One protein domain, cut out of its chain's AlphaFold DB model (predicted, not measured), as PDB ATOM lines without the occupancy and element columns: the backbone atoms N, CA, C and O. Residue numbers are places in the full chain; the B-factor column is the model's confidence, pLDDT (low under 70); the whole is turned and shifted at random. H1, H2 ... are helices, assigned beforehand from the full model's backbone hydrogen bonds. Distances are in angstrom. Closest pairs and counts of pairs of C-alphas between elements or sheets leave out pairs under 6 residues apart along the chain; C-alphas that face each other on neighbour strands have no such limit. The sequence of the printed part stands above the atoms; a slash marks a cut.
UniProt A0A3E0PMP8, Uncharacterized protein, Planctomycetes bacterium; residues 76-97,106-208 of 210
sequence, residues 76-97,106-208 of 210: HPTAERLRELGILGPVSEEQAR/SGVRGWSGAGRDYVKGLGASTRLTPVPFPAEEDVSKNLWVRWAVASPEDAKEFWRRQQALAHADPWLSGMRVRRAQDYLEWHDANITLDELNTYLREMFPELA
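Overview. This is residues 76 to 97 and 106 to 208 of the 210 residues of an uncharacterized protein of Planctomycetes bacterium (UniProt A0A3E0PMP8). The long helices H4 and H5 fold back on each other as a hairpin at the core, with H2 and H6 on opposite sides of H5; H1 and H3 lie side by side, H3 packing on the end where H4 begins. The printed part has 125 residues with six named helices, in the order H1 to H6 along the chain, and no named strand; the helices hold 69 of these residues, and the class is all helix. The whole is compact, radius of gyration of the C-alphas 14.4 A, spanning 45 by 35 by 32 A.

Arrangement. H1, residues 77 to 84, touches H3, residues 143 to 150, closest at C-alphas 82 and 145, 6.5 A. H2, residues 116 to 122, touches H5, residues 170 to 187, closest at C-alphas 121 and 178, 4.3 A. H4, residues 152 to 168, and H5 form a hairpin, a shallow tilt of 26 degrees, closest at C-alphas 166 and 173, 5.2 A. H6, residues 193 to 203, touches H5, closest at C-alphas 180 and 196, 6.8 A. In the six helices every O i to N i+4 pair is within hydrogen-bond range.

Along the chain. H1 begins at C-alpha 77 (478.561, 280.378, 382.494). H4 measures 24.5 A, H5 25.9 A; H6 ends at C-alpha 203 (506.438, 289.802, 387.448).

Size, cuts and confidence. Residues 98 to 105 are not printed, a 27.9 A gap between C-alphas 97 and 106. The H2 to H3 link is long. Confidence is under 70 in 26 residues, among them 123 to 138.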
ATOM      1  N   HIS A  76     478.972 279.114 387.135       78.44
ATOM      2  CA  HIS A  76     479.299 280.280 386.322       78.44
ATOM      3  C   HIS A  76     479.227 279.892 384.830       78.44
ATOM      4  O   HIS A  76     479.791 278.856 384.478       78.44
ATOM      5  N   PRO A  77     478.657 280.714 383.924       80.19
ATOM      6  CA  PRO A  77     478.561 280.378 382.494       80.19
ATOM      7  C   PRO A  77     479.904 279.980 381.849       80.19
ATOM      8  O   PRO A  77     480.010 278.964 381.169       80.19
ATOM      9  N   THR A  78     480.978 280.725 382.135       82.00
ATOM     10  CA  THR A  78     482.356 280.338 381.771       82.00
ATOM     11  C   THR A  78     482.756 278.953 382.286       82.00
ATOM     12  O   THR A  78     483.367 278.187 381.551       82.00
ATOM     13  N   ALA A  79     482.413 278.602 383.526       86.12
ATOM     14  CA  ALA A  79     482.753 277.306 384.106       86.12
ATOM     15  C   ALA A  79     481.959 276.158 383.473       86.12
ATOM     16  O   ALA A  79     482.525 275.102 383.203       86.12
ATOM     17  N   GLU A  80     480.669 276.372 383.200       86.88
ATOM     18  CA  GLU A  80     479.838 275.440 382.435       86.88
ATOM     19  C   GLU A  80     480.487 275.154 381.077       86.88
ATOM     20  O   GLU A  80     480.811 274.005 380.771       86.88
ATOM     21  N   ARG A  81     480.837 276.205 380.326       87.81
ATOM     22  CA  ARG A  81     481.471 276.047 379.016       87.81
ATOM     23  C   ARG A  81     482.842 275.369 379.080       87.81
ATOM     24  O   ARG A  81     483.152 274.530 378.240       87.81
ATOM     25  N   LEU A  82     483.676 275.705 380.062       91.31
ATOM     26  CA  LEU A  82     484.982 275.061 380.233       91.31
ATOM     27  C   LEU A  82     484.855 273.568 380.581       91.31
ATOM     28  O   LEU A  82     485.712 272.781 380.181       91.31
ATOM     29  N   ARG A  83     483.792 273.149 381.281       93.19
ATOM     30  CA  ARG A  83     483.507 271.720 381.503       93.19
ATOM     31  C   ARG A  83     483.055 271.015 380.237       93.19
ATOM     32  O   ARG A  83     483.524 269.913 379.976       93.19
ATOM     33  N   GLU A  84     482.196 271.643 379.437       93.31
ATOM     34  CA  GLU A  84     481.795 271.096 378.133       93.31
ATOM     35  C   GLU A  84     483.001 270.870 377.211       93.31
ATOM     36  O   GLU A  84     483.039 269.895 376.464       93.31
ATOM     37  N   LEU A  85     484.006 271.749 377.292       94.00
ATOM     38  CA  LEU A  85     485.274 271.626 376.569       94.00
ATOM     39  C   LEU A  85     486.254 270.613 377.196       94.00
ATOM     40  O   LEU A  85     487.333 270.400 376.651       94.00
ATOM     41  N   GLY A  86     485.921 269.997 378.334       95.38
ATOM     42  CA  GLY A  86     486.791 269.043 379.035       95.38
ATOM     43  C   GLY A  86     488.002 269.672 379.740       95.38
ATOM     44  O   GLY A  86     488.935 268.955 380.111       95.38
ATOM     45  N   ILE A  87     487.996 270.996 379.925       95.31
ATOM     46  CA  ILE A  87     489.063 271.756 380.594       95.31
ATOM     47  C   ILE A  87     488.932 271.648 382.110       95.31
ATOM     48  O   ILE A  87     489.910 271.387 382.808       95.31
ATOM     49  N   LEU A  88     487.713 271.835 382.622       93.88
ATOM     50  CA  LEU A  88     487.399 271.660 384.036       93.88
ATOM     51  C   LEU A  88     486.861 270.254 384.296       93.88
ATOM     52  O   LEU A  88     486.089 269.709 383.506       93.88
ATOM     53  N   GLY A  89     487.241 269.689 385.442       89.56
ATOM     54  CA  GLY A  89     486.674 268.437 385.933       89.56
ATOM     55  C   GLY A  89     485.202 268.562 386.364       89.56
ATOM     56  O   GLY A  89     484.656 269.672 386.454       89.56
ATOM     57  N   PRO A  90     484.546 267.424 386.661       90.31
ATOM     58  CA  PRO A  90     483.211 267.431 387.244       90.31
ATOM     59  C   PRO A  90     483.211 268.151 388.597       90.31
ATOM     60  O   PRO A  90     484.226 268.212 389.291       90.31
ATOM     61  N   VAL A  91     482.050 268.685 388.971       90.12
ATOM     62  CA  VAL A  91     481.859 269.340 390.268       90.12
ATOM     63  C   VAL A  91     482.124 268.353 391.404       90.12
ATOM     64  O   VAL A  91     481.548 267.265 391.429       90.12
ATOM     65  N   SER A  92     482.943 268.764 392.371       88.00
ATOM     66  CA  SER A  92     483.178 268.021 393.609       88.00
ATOM     67  C   SER A  92     482.681 268.824 394.808       88.00
ATOM     68  O   SER A  92     483.272 269.837 395.186       88.00
ATOM     69  N   GLU A  93     481.577 268.372 395.407       87.38
ATOM     70  CA  GLU A  93     480.988 269.012 396.592       87.38
ATOM     71  C   GLU A  93     481.892 268.895 397.823       87.38
ATOM     72  O   GLU A  93     481.976 269.828 398.617       87.38
ATOM     73  N   GLU A  94     482.620 267.783 397.963       86.75
ATOM     74  CA  GLU A  94     483.576 267.562 399.061       86.75
ATOM     75  C   GLU A  94     484.722 268.577 399.044       86.75
ATOM     76  O   GLU A  94     485.331 268.880 400.068       86.75
ATOM     77  N   GLN A  95     485.005 269.103 397.857       83.69
ATOM     78  CA  GLN A  95     486.074 270.047 397.598       83.69
ATOM     79  C   GLN A  95     485.597 271.501 397.532       83.69
ATOM     80  O   GLN A  95     486.407 272.395 397.296       83.69
ATOM     81  N   ALA A  96     484.305 271.762 397.725       84.56
ATOM     82  CA  ALA A  96     483.771 273.109 397.605       84.56
ATOM     83  C   ALA A  96     484.399 274.055 398.643       84.56
ATOM     84  O   ALA A  96     484.409 273.779 399.848       84.56
ATOM     85  N   ARG A  97     484.887 275.208 398.176       82.19
ATOM     86  CA  ARG A  97     485.433 276.280 399.025       82.19
ATOM     87  C   ARG A  97     484.672 277.569 398.770       82.19
ATOM     88  O   ARG A  97     484.961 278.292 397.822       82.19
ATOM     89  N   SER A 106     474.769 300.371 403.388       39.62
ATOM     90  CA  SER A 106     474.891 301.791 403.048       39.62
ATOM     91  C   SER A 106     476.355 302.225 403.227       39.62
ATOM     92  O   SER A 106     476.871 302.168 404.339       39.62
ATOM     93  N   GLY A 107     477.031 302.602 402.136       46.47
ATOM     94  CA  GLY A 107     478.434 303.048 402.135       46.47
ATOM     95  C   GLY A 107     479.487 302.006 401.723       46.47
ATOM     96  O   GLY A 107     480.588 302.405 401.361       46.47
ATOM     97  N   VAL A 108     479.167 300.704 401.687       48.97
ATOM     98  CA  VAL A 108     480.083 299.652 401.199       48.97
ATOM     99  C   VAL A 108     479.522 299.083 399.898       48.97
ATOM    100  O   VAL A 108     478.539 298.350 399.900       48.97
ATOM    101  N   ARG A 109     480.123 299.457 398.762       55.81
ATOM    102  CA  ARG A 109     479.806 298.900 397.437       55.81
ATOM    103  C   ARG A 109     480.996 298.064 396.972       55.81
ATOM    104  O   ARG A 109     482.044 298.630 396.672       55.81
ATOM    105  N   GLY A 110     480.858 296.740 396.903       59.41
ATOM    106  CA  GLY A 110     481.893 295.895 396.300       59.41
ATOM    107  C   GLY A 110     481.887 294.430 396.729       59.41
ATOM    108  O   GLY A 110     481.167 294.021 397.637       59.41
ATOM    109  N   TRP A 111     482.720 293.653 396.040       66.75
ATOM    110  CA  TRP A 111     483.066 292.271 396.373       66.75
ATOM    111  C   TRP A 111     484.203 292.244 397.402       66.75
ATOM    112  O   TRP A 111     485.171 292.998 397.252       66.75
ATOM    113  N   SER A 112     484.104 291.368 398.403       69.12
ATOM    114  CA  SER A 112     485.141 291.118 399.412       69.12
ATOM    115  C   SER A 112     485.367 289.613 399.613       69.12
ATOM    116  O   SER A 112     484.510 288.814 399.236       69.12
ATOM    117  N   GLY A 113     486.517 289.240 400.182       72.50
ATOM    118  CA  GLY A 113     486.938 287.841 400.348       72.50
ATOM    119  C   GLY A 113     487.873 287.346 399.238       72.50
ATOM    120  O   GLY A 113     488.144 288.080 398.282       72.50
ATOM    121  N   ALA A 114     488.375 286.117 399.379       70.19
ATOM    122  CA  ALA A 114     489.380 285.546 398.480       70.19
ATOM    123  C   ALA A 114     488.857 285.335 397.046       70.19
ATOM    124  O   ALA A 114     489.568 285.610 396.081       70.19
ATOM    125  N   GLY A 115     487.577 284.988 396.871       73.12
ATOM    126  CA  GLY A 115     486.976 284.786 395.545       73.12
ATOM    127  C   GLY A 115     486.763 286.072 394.748       73.12
ATOM    128  O   GLY A 115     486.285 286.033 393.614       73.12
ATOM    129  N   ARG A 116     487.103 287.243 395.309       78.81
ATOM    130  CA  ARG A 116     486.937 288.539 394.639       78.81
ATOM    131  C   ARG A 116     487.735 288.599 393.344       78.81
ATOM    132  O   ARG A 116     487.230 289.114 392.347       78.81
ATOM    133  N   ASP A 117     488.985 288.151 393.385       77.31
ATOM    134  CA  ASP A 117     489.861 288.211 392.218       77.31
ATOM    135  C   ASP A 117     489.517 287.122 391.195       77.31
ATOM    136  O   ASP A 117     489.674 287.375 390.007       77.31
ATOM    137  N   TYR A 118     488.882 286.018 391.609       76.50
ATOM    138  CA  TYR A 118     488.250 285.058 390.694       76.50
ATOM    139  C   TYR A 118     487.102 285.670 389.896       76.50
ATOM    140  O   TYR A 118     487.084 285.576 388.674       76.50
ATOM    141  N   VAL A 119     486.154 286.337 390.562       72.69
ATOM    142  CA  VAL A 119     485.006 286.952 389.869       72.69
ATOM    143  C   VAL A 119     485.456 288.047 388.902       72.69
ATOM    144  O   VAL A 119     484.878 288.196 387.830       72.69
ATOM    145  N   LYS A 120     486.500 288.804 389.256       74.00
ATOM    146  CA  LYS A 120     487.118 289.757 388.323       74.00
ATOM    147  C   LYS A 120     487.834 289.050 387.178       74.00
ATOM    148  O   LYS A 120     487.670 289.477 386.047       74.00
ATOM    149  N   GLY A 121     488.577 287.996 387.512       67.25
ATOM    150  CA  GLY A 121     489.325 287.128 386.611       67.25
ATOM    151  C   GLY A 121     488.468 286.504 385.511       67.25
ATOM    152  O   GLY A 121     488.895 286.378 384.372       67.25
ATOM    153  N   LEU A 122     487.253 286.077 385.858       72.69
ATOM    154  CA  LEU A 122     486.386 285.278 384.992       72.69
ATOM    155  C   LEU A 122     485.475 286.080 384.057       72.69
ATOM    156  O   LEU A 122     484.962 285.488 383.107       72.69
ATOM    157  N   GLY A 123     485.250 287.375 384.305       61.12
ATOM    158  CA  GLY A 123     484.202 288.151 383.631       61.12
ATOM    159  C   GLY A 123     484.643 289.518 383.108       61.12
ATOM    160  O   GLY A 123     485.650 290.087 383.537       61.12
ATOM    161  N   ALA A 124     483.837 290.092 382.209       49.09
ATOM    162  CA  ALA A 124     484.018 291.458 381.723       49.09
ATOM    163  C   ALA A 124     483.639 292.457 382.831       49.09
ATOM    164  O   ALA A 124     482.513 292.948 382.921       49.09
ATOM    165  N   SER A 125     484.583 292.752 383.724       39.41
ATOM    166  CA  SER A 125     484.407 293.699 384.828       39.41
ATOM    167  C   SER A 125     484.225 295.137 384.299       39.41
ATOM    168  O   SER A 125     485.136 295.969 384.356       39.41
ATOM    169  N   THR A 126     483.021 295.493 383.842       33.22
ATOM    170  CA  THR A 126     482.621 296.904 383.789       33.22
ATOM    171  C   THR A 126     482.607 297.424 385.225       33.22
ATOM    172  O   THR A 126     481.869 296.938 386.079       33.22
ATOM    173  N   ARG A 127     483.490 298.392 385.499       34.28
ATOM    174  CA  ARG A 127     483.909 298.924 386.815       34.28
ATOM    175  C   ARG A 127     482.815 299.237 387.857       34.28
ATOM    176  O   ARG A 127     483.170 299.581 388.981       34.28
ATOM    177  N   LEU A 128     481.525 299.183 387.529       31.62
ATOM    178  CA  LEU A 128     480.437 299.689 388.371       31.62
ATOM    179  C   LEU A 128     479.174 298.818 388.409       31.62
ATOM    180  O   LEU A 128     478.239 299.174 389.128       31.62
ATOM    181  N   THR A 129     479.130 297.688 387.707       35.75
ATOM    182  CA  THR A 129     477.909 296.876 387.658       35.75
ATOM    183  C   THR A 129     478.021 295.717 388.650       35.75
ATOM    184  O   THR A 129     478.989 294.955 388.584       35.75
ATOM    185  N   PRO A 130     477.080 295.552 389.602       42.41
ATOM    186  CA  PRO A 130     476.966 294.297 390.329       42.41
ATOM    187  C   PRO A 130     476.715 293.236 389.268       42.41
ATOM    188  O   PRO A 130     475.650 293.294 388.675       42.41
ATOM    189  N   VAL A 131     477.686 292.358 388.990       48.22
ATOM    190  CA  VAL A 131     477.545 291.329 387.948       48.22
ATOM    191  C   VAL A 131     476.192 290.652 388.174       48.22
ATOM    192  O   VAL A 131     476.024 290.024 389.229       48.22
ATOM    193  N   PRO A 132     475.186 290.879 387.308       45.00
ATOM    194  CA  PRO A 132     473.980 290.090 387.378       45.00
ATOM    195  C   PRO A 132     474.445 288.704 386.962       45.00
ATOM    196  O   PRO A 132     474.841 288.512 385.825       45.00
ATOM    197  N   PHE A 133     474.540 287.788 387.917       49.84
ATOM    198  CA  PHE A 133     474.770 286.383 387.622       49.84
ATOM    199  C   PHE A 133     473.409 285.688 387.552       49.84
ATOM    200  O   PHE A 133     472.624 285.859 388.489       49.84
ATOM    201  N   PRO A 134     473.137 284.890 386.506       47.75
ATOM    202  CA  PRO A 134     473.910 284.747 385.267       47.75
ATOM    203  C   PRO A 134     473.685 285.958 384.348       47.75
ATOM    204  O   PRO A 134     472.546 286.367 384.119       47.75
ATOM    205  N   ALA A 135     474.757 286.551 383.829       49.97
ATOM    206  CA  ALA A 135     474.627 287.525 382.756       49.97
ATOM    207  C   ALA A 135     474.372 286.734 381.472       49.97
ATOM    208  O   ALA A 135     474.925 285.645 381.307       49.97
ATOM    209  N   GLU A 136     473.589 287.286 380.545       51.59
ATOM    210  CA  GLU A 136     473.647 286.884 379.136       51.59
ATOM    211  C   GLU A 136     475.010 287.327 378.572       51.59
ATOM    212  O   GLU A 136     475.123 288.255 377.776       51.59
ATOM    213  N   GLU A 137     476.093 286.739 379.080       58.31
ATOM    214  CA  GLU A 137     477.408 286.883 378.484       58.31
ATOM    215  C   GLU A 137     477.438 285.995 377.244       58.31
ATOM    216  O   GLU A 137     477.134 284.804 377.295       58.31
ATOM    217  N   ASP A 138     477.834 286.574 376.115       67.44
ATOM    218  CA  ASP A 138     478.283 285.793 374.972       67.44
ATOM    219  C   ASP A 138     479.594 285.095 375.364       67.44
ATOM    220  O   ASP A 138     480.693 285.629 375.188       67.44
ATOM    221  N   VAL A 139     479.462 283.905 375.956       73.81
ATOM    222  CA  VAL A 139     480.559 283.110 376.524       73.81
ATOM    223  C   VAL A 139     481.633 282.788 375.475       73.81
ATOM    224  O   VAL A 139     482.793 282.590 375.827       73.81
ATOM    225  N   SER A 140     481.298 282.818 374.178       69.19
ATOM    226  CA  SER A 140     482.271 282.624 373.093       69.19
ATOM    227  C   SER A 140     483.347 283.717 373.038       69.19
ATOM    228  O   SER A 140     484.464 283.466 372.587       69.19
ATOM    229  N   LYS A 141     483.043 284.919 373.543       75.12
ATOM    230  CA  LYS A 141     483.990 286.040 373.643       75.12
ATOM    231  C   LYS A 141     484.811 286.011 374.930       75.12
ATOM    232  O   LYS A 141     485.769 286.775 375.047       75.12
ATOM    233  N   ASN A 142     484.465 285.148 375.887       82.94
ATOM    234  CA  ASN A 142     485.194 285.035 377.142       82.94
ATOM    235  C   ASN A 142     486.630 284.564 376.877       82.94
ATOM    236  O   ASN A 142     486.854 283.571 376.184       82.94
ATOM    237  N   LEU A 143     487.608 285.274 377.439       86.31
ATOM    238  CA  LEU A 143     489.029 285.002 377.232       86.31
ATOM    239  C   LEU A 143     489.413 283.558 377.560       86.31
ATOM    240  O   LEU A 143     490.115 282.929 376.776       86.31
ATOM    241  N   TRP A 144     488.927 283.029 378.683       89.62
ATOM    242  CA  TRP A 144     489.251 281.674 379.121       89.62
ATOM    243  C   TRP A 144     488.719 280.625 378.157       89.62
ATOM    244  O   TRP A 144     489.376 279.617 377.928       89.62
ATOM    245  N   VAL A 145     487.554 280.881 377.562       89.88
ATOM    246  CA  VAL A 145     486.949 279.999 376.561       89.88
ATOM    247  C   VAL A 145     487.707 280.089 375.243       89.88
ATOM    248  O   VAL A 145     488.018 279.055 374.661       89.88
ATOM    249  N   ARG A 146     488.066 281.298 374.792       90.19
ATOM    250  CA  ARG A 146     488.894 281.479 373.589       90.19
ATOM    251  C   ARG A 146     490.248 280.782 373.735       90.19
ATOM    252  O   ARG A 146     490.642 280.041 372.842       90.19
ATOM    253  N   TRP A 147     490.914 280.964 374.875       92.00
ATOM    254  CA  TRP A 147     492.198 280.325 375.159       92.00
ATOM    255  C   TRP A 147     492.073 278.805 375.272       92.00
ATOM    256  O   TRP A 147     492.868 278.091 374.679       92.00
ATOM    257  N   ALA A 148     491.034 278.295 375.936       93.12
ATOM    258  CA  ALA A 148     490.755 276.859 375.985       93.12
ATOM    259  C   ALA A 148     490.526 276.233 374.603       93.12
ATOM    260  O   ALA A 148     490.895 275.083 374.383       93.12
ATOM    261  N   VAL A 149     489.910 276.969 373.675       92.88
ATOM    262  CA  VAL A 149     489.730 276.511 372.291       92.88
ATOM    263  C   VAL A 149     491.053 276.539 371.519       92.88
ATOM    264  O   VAL A 149     491.302 275.631 370.730       92.88
ATOM    265  N   ALA A 150     491.895 277.552 371.741       91.88
ATOM    266  CA  ALA A 150     493.181 277.688 371.056       91.88
ATOM    267  C   ALA A 150     494.237 276.689 371.572       91.88
ATOM    268  O   ALA A 150     494.935 276.064 370.776       91.88
ATOM    269  N   SER A 151     494.303 276.503 372.894       93.38
ATOM    270  CA  SER A 151     495.335 275.740 373.607       93.38
ATOM    271  C   SER A 151     494.715 274.886 374.732       93.38
ATOM    272  O   SER A 151     494.875 275.196 375.916       93.38
ATOM    273  N   PRO A 152     493.986 273.801 374.403       94.62
ATOM    274  CA  PRO A 152     493.188 273.050 375.377       94.62
ATOM    275  C   PRO A 152     494.011 272.376 376.480       94.62
ATOM    276  O   PRO A 152     493.619 272.425 377.644       94.62
ATOM    277  N   GLU A 153     495.157 271.774 376.152       95.06
ATOM    278  CA  GLU A 153     495.999 271.099 377.153       95.06
ATOM    279  C   GLU A 153     496.624 272.096 378.140       95.06
ATOM    280  O   GLU A 153     496.634 271.853 379.348       95.06
ATOM    281  N   ASP A 154     497.050 273.261 377.648       94.69
ATOM    282  CA  ASP A 154     497.586 274.349 378.468       94.69
ATOM    283  C   ASP A 154     496.523 274.928 379.402       94.69
ATOM    284  O   ASP A 154     496.758 275.093 380.602       94.69
ATOM    285  N   ALA A 155     495.322 275.182 378.874       94.00
ATOM    286  CA  ALA A 155     494.200 275.658 379.671       94.00
ATOM    287  C   ALA A 155     493.798 274.630 380.740       94.00
ATOM    288  O   ALA A 155     493.550 274.994 381.892       94.00
ATOM    289  N   LYS A 156     493.769 273.341 380.388       95.56
ATOM    290  CA  LYS A 156     493.447 272.249 381.313       95.56
ATOM    291  C   LYS A 156     494.468 272.144 382.438       95.56
ATOM    292  O   LYS A 156     494.087 272.082 383.608       95.56
ATOM    293  N   GLU A 157     495.755 272.165 382.112       95.19
ATOM    294  CA  GLU A 157     496.819 272.113 383.114       95.19
ATOM    295  C   GLU A 157     496.827 273.368 383.999       95.19
ATOM    296  O   GLU A 157     496.969 273.259 385.220       95.19
ATOM    297  N   PHE A 158     496.596 274.552 383.421       93.75
ATOM    298  CA  PHE A 158     496.445 275.790 384.183       93.75
ATOM    299  C   PHE A 158     495.321 275.682 385.210       93.75
ATOM    300  O   PHE A 158     495.561 275.885 386.402       93.75
ATOM    301  N   TRP A 159     494.112 275.322 384.771       93.12
ATOM    302  CA  TRP A 159     492.953 275.225 385.654       93.12
ATOM    303  C   TRP A 159     493.106 274.123 386.701       93.12
ATOM    304  O   TRP A 159     492.739 274.344 387.853       93.12
ATOM    305  N   ARG A 160     493.731 272.988 386.363       92.81
ATOM    306  CA  ARG A 160     494.072 271.943 387.339       92.81
ATOM    307  C   ARG A 160     494.964 272.489 388.457       92.81
ATOM    308  O   ARG A 160     494.701 272.228 389.632       92.81
ATOM    309  N   ARG A 161     495.995 273.269 388.110       92.00
ATOM    310  CA  ARG A 161     496.862 273.935 389.098       92.00
ATOM    311  C   ARG A 161     496.095 274.971 389.909       92.00
ATOM    312  O   ARG A 161     496.245 274.992 391.121       92.00
ATOM    313  N   GLN A 162     495.229 275.766 389.277       90.94
ATOM    314  CA  GLN A 162     494.413 276.750 389.999       90.94
ATOM    315  C   GLN A 162     493.426 276.087 390.966       90.94
ATOM    316  O   GLN A 162     493.205 276.603 392.050       90.94
ATOM    317  N   GLN A 163     492.846 274.934 390.632       89.50
ATOM    318  CA  GLN A 163     491.974 274.211 391.562       89.50
ATOM    319  C   GLN A 163     492.758 273.652 392.753       89.50
ATOM    320  O   GLN A 163     492.316 273.784 393.892       89.50
ATOM    321  N   ALA A 164     493.938 273.073 392.511       89.50
ATOM    322  CA  ALA A 164     494.819 272.609 393.581       89.50
ATOM    323  C   ALA A 164     495.299 273.769 394.471       89.50
ATOM    324  O   ALA A 164     495.306 273.647 395.695       89.50
ATOM    325  N   LEU A 165     495.642 274.908 393.866       89.56
ATOM    326  CA  LEU A 165     496.055 276.102 394.588       89.56
ATOM    327  C   LEU A 165     494.895 276.706 395.371       89.56
ATOM    328  O   LEU A 165     495.072 277.027 396.533       89.56
ATOM    329  N   ALA A 166     493.693 276.766 394.803       88.25
ATOM    330  CA  ALA A 166     492.502 277.235 395.501       88.25
ATOM    331  C   ALA A 166     492.166 276.419 396.758       88.25
ATOM    332  O   ALA A 166     491.578 276.954 397.693       88.25
ATOM    333  N   HIS A 167     492.536 275.136 396.795       85.88
ATOM    334  CA  HIS A 167     492.407 274.306 397.994       85.88
ATOM    335  C   HIS A 167     493.385 274.677 399.103       85.88
ATOM    336  O   HIS A 167     493.038 274.556 400.278       85.88
ATOM    337  N   ALA A 168     494.601 275.070 398.727       88.12
ATOM    338  CA  ALA A 168     495.680 275.387 399.652       88.12
ATOM    339  C   ALA A 168     495.649 276.861 400.088       88.12
ATOM    340  O   ALA A 168     495.714 277.156 401.278       88.12
ATOM    341  N   ASP A 169     495.522 277.764 399.119       89.38
ATOM    342  CA  ASP A 169     495.474 279.213 399.270       89.38
ATOM    343  C   ASP A 169     494.515 279.834 398.222       89.38
ATOM    344  O   ASP A 169     494.905 280.155 397.089       89.38
ATOM    345  N   PRO A 170     493.234 280.028 398.590       85.62
ATOM    346  CA  PRO A 170     492.236 280.600 397.693       85.62
ATOM    347  C   PRO A 170     492.541 282.042 397.267       85.62
ATOM    348  O   PRO A 170     492.137 282.463 396.179       85.62
ATOM    349  N   TRP A 171     493.252 282.808 398.102       85.38
ATOM    350  CA  TRP A 171     493.593 284.196 397.804       85.38
ATOM    351  C   TRP A 171     494.687 284.267 396.740       85.38
ATOM    352  O   TRP A 171     494.532 284.973 395.738       85.38
ATOM    353  N   LEU A 172     495.747 283.478 396.916       87.69
ATOM    354  CA  LEU A 172     496.844 283.384 395.960       87.69
ATOM    355  C   LEU A 172     496.360 282.896 394.592       87.69
ATOM    356  O   LEU A 172     496.695 283.481 393.558       87.69
ATOM    357  N   SER A 173     495.497 281.879 394.591       88.50
ATOM    358  CA  SER A 173     494.886 281.358 393.371       88.50
ATOM    359  C   SER A 173     494.062 282.424 392.633       88.50
ATOM    360  O   SER A 173     494.181 282.596 391.418       88.50
ATOM    361  N   GLY A 174     493.284 283.228 393.368       86.75
ATOM    362  CA  GLY A 174     492.486 284.306 392.780       86.75
ATOM    363  C   GLY A 174     493.339 285.396 392.141       86.75
ATOM    364  O   GLY A 174     493.041 285.851 391.034       86.75
ATOM    365  N   MET A 175     494.432 285.786 392.799       87.12
ATOM    366  CA  MET A 175     495.386 286.726 392.218       87.12
ATOM    367  C   MET A 175     496.021 286.176 390.944       87.12
ATOM    368  O   MET A 175     496.112 286.904 389.955       87.12
ATOM    369  N   ARG A 176     496.423 284.903 390.942       90.25
ATOM    370  CA  ARG A 176     497.051 284.272 389.781       90.25
ATOM    371  C   ARG A 176     496.115 284.218 388.579       90.25
ATOM    372  O   ARG A 176     496.531 284.613 387.493       90.25
ATOM    373  N   VAL A 177     494.848 283.843 388.774       89.81
ATOM    374  CA  VAL A 177     493.819 283.898 387.719       89.81
ATOM    375  C   VAL A 177     493.683 285.313 387.159       89.81
ATOM    376  O   VAL A 177     493.697 285.499 385.946       89.81
ATOM    377  N   ARG A 178     493.621 286.328 388.024       87.25
ATOM    378  CA  ARG A 178     493.489 287.722 387.590       87.25
ATOM    379  C   ARG A 178     494.710 288.229 386.815       87.25
ATOM    380  O   ARG A 178     494.546 288.894 385.800       87.25
ATOM    381  N   ARG A 179     495.930 287.919 387.262       89.25
ATOM    382  CA  ARG A 179     497.157 288.308 386.540       89.25
ATOM    383  C   ARG A 179     497.305 287.572 385.218       89.25
ATOM    384  O   ARG A 179     497.741 288.167 384.238       89.25
ATOM    385  N   ALA A 180     496.910 286.306 385.183       90.31
ATOM    386  CA  ALA A 180     496.878 285.544 383.949       90.31
ATOM    387  C   ALA A 180     495.867 286.119 382.952       90.31
ATOM    388  O   ALA A 180     496.196 286.230 381.775       90.31
ATOM    389  N   GLN A 181     494.693 286.557 383.418       88.50
ATOM    390  CA  GLN A 181     493.743 287.284 382.577       88.50
ATOM    391  C   GLN A 181     494.382 288.543 381.977       88.50
ATOM    392  O   GLN A 181     494.374 288.681 380.757       88.50
ATOM    393  N   ASP A 182     494.974 289.412 382.811       86.88
ATOM    394  CA  ASP A 182     495.615 290.661 382.360       86.88
ATOM    395  C   ASP A 182     496.632 290.388 381.222       86.88
ATOM    396  O   ASP A 182     496.688 291.120 380.232       86.88
ATOM    397  N   TYR A 183     497.416 289.309 381.340       88.06
ATOM    398  CA  TYR A 183     498.410 288.907 380.341       88.06
ATOM    399  C   TYR A 183     497.787 288.332 379.062       88.06
ATOM    400  O   TYR A 183     498.142 288.734 377.952       88.06
ATOM    401  N   LEU A 184     496.831 287.412 379.204       86.75
ATOM    402  CA  LEU A 184     496.152 286.763 378.081       86.75
ATOM    403  C   LEU A 184     495.316 287.756 377.256       86.75
ATOM    404  O   LEU A 184     495.208 287.590 376.041       86.75
ATOM    405  N   GLU A 185     494.748 288.794 377.882       85.69
ATOM    406  CA  GLU A 185     494.051 289.879 377.178       85.69
ATOM    407  C   GLU A 185     495.009 290.707 376.317       85.69
ATOM    408  O   GLU A 185     494.637 291.125 375.222       85.69
ATOM    409  N   TRP A 186     496.245 290.920 376.779       85.75
ATOM    410  CA  TRP A 186     497.237 291.715 376.053       85.75
ATOM    411  C   TRP A 186     497.875 290.958 374.874       85.75
ATOM    412  O   TRP A 186     498.271 291.582 373.891       85.75
ATOM    413  N   HIS A 187     497.928 289.623 374.943       82.56
ATOM    414  CA  HIS A 187     498.582 288.757 373.950       82.56
ATOM    415  C   HIS A 187     497.627 287.875 373.111       82.56
ATOM    416  O   HIS A 187     498.073 287.002 372.368       82.56
ATOM    417  N   ASP A 188     496.319 288.113 373.213       72.00
ATOM    418  CA  ASP A 188     495.249 287.552 372.372       72.00
ATOM    419  C   ASP A 188     495.175 286.009 372.286       72.00
ATOM    420  O   ASP A 188     495.107 285.419 371.211       72.00
ATOM    421  N   ALA A 189     495.130 285.349 373.449       70.44
ATOM    422  CA  ALA A 189     494.786 283.925 373.629       70.44
ATOM    423  C   ALA A 189     495.632 282.870 372.868       70.44
ATOM    424  O   ALA A 189     495.308 281.691 372.947       70.44
ATOM    425  N   ASN A 190     496.731 283.241 372.204       78.81
ATOM    426  CA  ASN A 190     497.666 282.308 371.543       78.81
ATOM    427  C   ASN A 190     498.932 282.024 372.374       78.81
ATOM    428  O   ASN A 190     499.946 281.577 371.847       78.81
ATOM    429  N   ILE A 191     498.875 282.316 373.670       88.31
ATOM    430  CA  ILE A 191     499.977 282.145 374.613       88.31
ATOM    431  C   ILE A 191     500.022 280.707 375.125       88.31
ATOM    432  O   ILE A 191     498.984 280.121 375.459       88.31
ATOM    433  N   THR A 192     501.233 280.170 375.237       91.69
ATOM    434  CA  THR A 192     501.483 278.875 375.873       91.69
ATOM    435  C   THR A 192     501.451 278.979 377.397       91.69
ATOM    436  O   THR A 192     501.716 280.032 377.989       91.69
ATOM    437  N   LEU A 193     501.177 277.864 378.074       91.81
ATOM    438  CA  LEU A 193     501.237 277.820 379.536       91.81
ATOM    439  C   LEU A 193     502.637 278.174 380.076       91.81
ATOM    440  O   LEU A 193     502.747 278.786 381.139       91.81
ATOM    441  N   ASP A 194     503.703 277.821 379.360       92.12
ATOM    442  CA  ASP A 194     505.077 278.118 379.777       92.12
ATOM    443  C   ASP A 194     505.399 279.613 379.704       92.12
ATOM    444  O   ASP A 194     505.986 280.158 380.644       92.12
ATOM    445  N   GLU A 195     504.961 280.305 378.650       91.31
ATOM    446  CA  GLU A 195     505.081 281.765 378.540       91.31
ATOM    447  C   GLU A 195     504.296 282.464 379.653       91.31
ATOM    448  O   GLU A 195     504.829 283.334 380.345       91.31
ATOM    449  N   LEU A 196     503.058 282.021 379.897       91.00
ATOM    450  CA  LEU A 196     502.231 282.550 380.977       91.00
ATOM    451  C   LEU A 196     502.882 282.334 382.353       91.00
ATOM    452  O   LEU A 196     502.916 283.245 383.180       91.00
ATOM    453  N   ASN A 197     503.419 281.142 382.616       90.69
ATOM    454  CA  ASN A 197     504.098 280.839 383.876       90.69
ATOM    455  C   ASN A 197     505.399 281.628 384.038       90.69
ATOM    456  O   ASN A 197     505.727 282.024 385.155       90.69
ATOM    457  N   THR A 198     506.125 281.864 382.945       91.69
ATOM    458  CA  THR A 198     507.331 282.699 382.948       91.69
ATOM    459  C   THR A 198     506.972 284.132 383.324       91.69
ATOM    460  O   THR A 198     507.538 284.660 384.278       91.69
ATOM    461  N   TYR A 199     505.948 284.709 382.689       91.00
ATOM    462  CA  TYR A 199     505.424 286.027 383.054       91.00
ATOM    463  C   TYR A 199     505.024 286.100 384.532       91.00
ATOM    464  O   TYR A 199     505.439 287.015 385.245       91.00
ATOM    465  N   LEU A 200     504.242 285.126 385.010       89.56
ATOM    466  CA  LEU A 200     503.801 285.096 386.403       89.56
ATOM    467  C   LEU A 200     504.992 285.018 387.362       89.56
ATOM    468  O   LEU A 200     504.984 285.710 388.371       89.56
ATOM    469  N   ARG A 201     506.030 284.245 387.027       89.25
ATOM    470  CA  ARG A 201     507.239 284.112 387.848       89.25
ATOM    471  C   ARG A 201     508.091 285.370 387.886       89.25
ATOM    472  O   ARG A 201     508.595 285.721 388.948       89.25
ATOM    473  N   GLU A 202     508.277 286.018 386.747       89.44
ATOM    474  CA  GLU A 202     509.128 287.202 386.644       89.44
ATOM    475  C   GLU A 202     508.467 288.435 387.258       89.44
ATOM    476  O   GLU A 202     509.122 289.212 387.951       89.44
ATOM    477  N   MET A 203     507.163 288.603 387.029       86.56
ATOM    478  CA  MET A 203     506.438 289.802 387.448       86.56
ATOM    479  C   MET A 203     505.833 289.685 388.844       86.56
ATOM    480  O   MET A 203     505.606 290.710 389.489       86.56
ATOM    481  N   PHE A 204     505.573 288.461 389.305       84.88
ATOM    482  CA  PHE A 204     504.973 288.180 390.608       84.88
ATOM    483  C   PHE A 204     505.617 286.927 391.231       84.88
ATOM    484  O   PHE A 204     504.995 285.863 391.264       84.88
ATOM    485  N   PRO A 205     506.871 287.013 391.708       80.12
ATOM    486  CA  PRO A 205     507.606 285.867 392.250       80.12
ATOM    487  C   PRO A 205     506.837 285.103 393.337       80.12
ATOM    488  O   PRO A 205     506.905 283.878 393.400       80.12
ATOM    489  N   GLU A 206     506.034 285.812 394.132       77.38
ATOM    490  CA  GLU A 206     505.148 285.250 395.152       77.38
ATOM    491  C   GLU A 206     504.058 284.316 394.593       77.38
ATOM    492  O   GLU A 206     503.531 283.478 395.318       77.38
ATOM    493  N   LEU A 207     503.720 284.431 393.305       70.31
ATOM    494  CA  LEU A 207     502.744 283.576 392.624       70.31
ATOM    495  C   LEU A 207     503.376 282.315 392.026       70.31
ATOM    496  O   LEU A 207     502.637 281.464 391.532       70.31
ATOM    497  N   ALA A 208     504.707 282.215 391.996       61.41
ATOM    498  CA  ALA A 208     505.439 281.290 391.133       61.41
ATOM    499  C   ALA A 208     505.838 279.963 391.786       61.41
ATOM    500  O   ALA A 208     506.169 279.012 391.074       61.41
TER     501      ALA A 208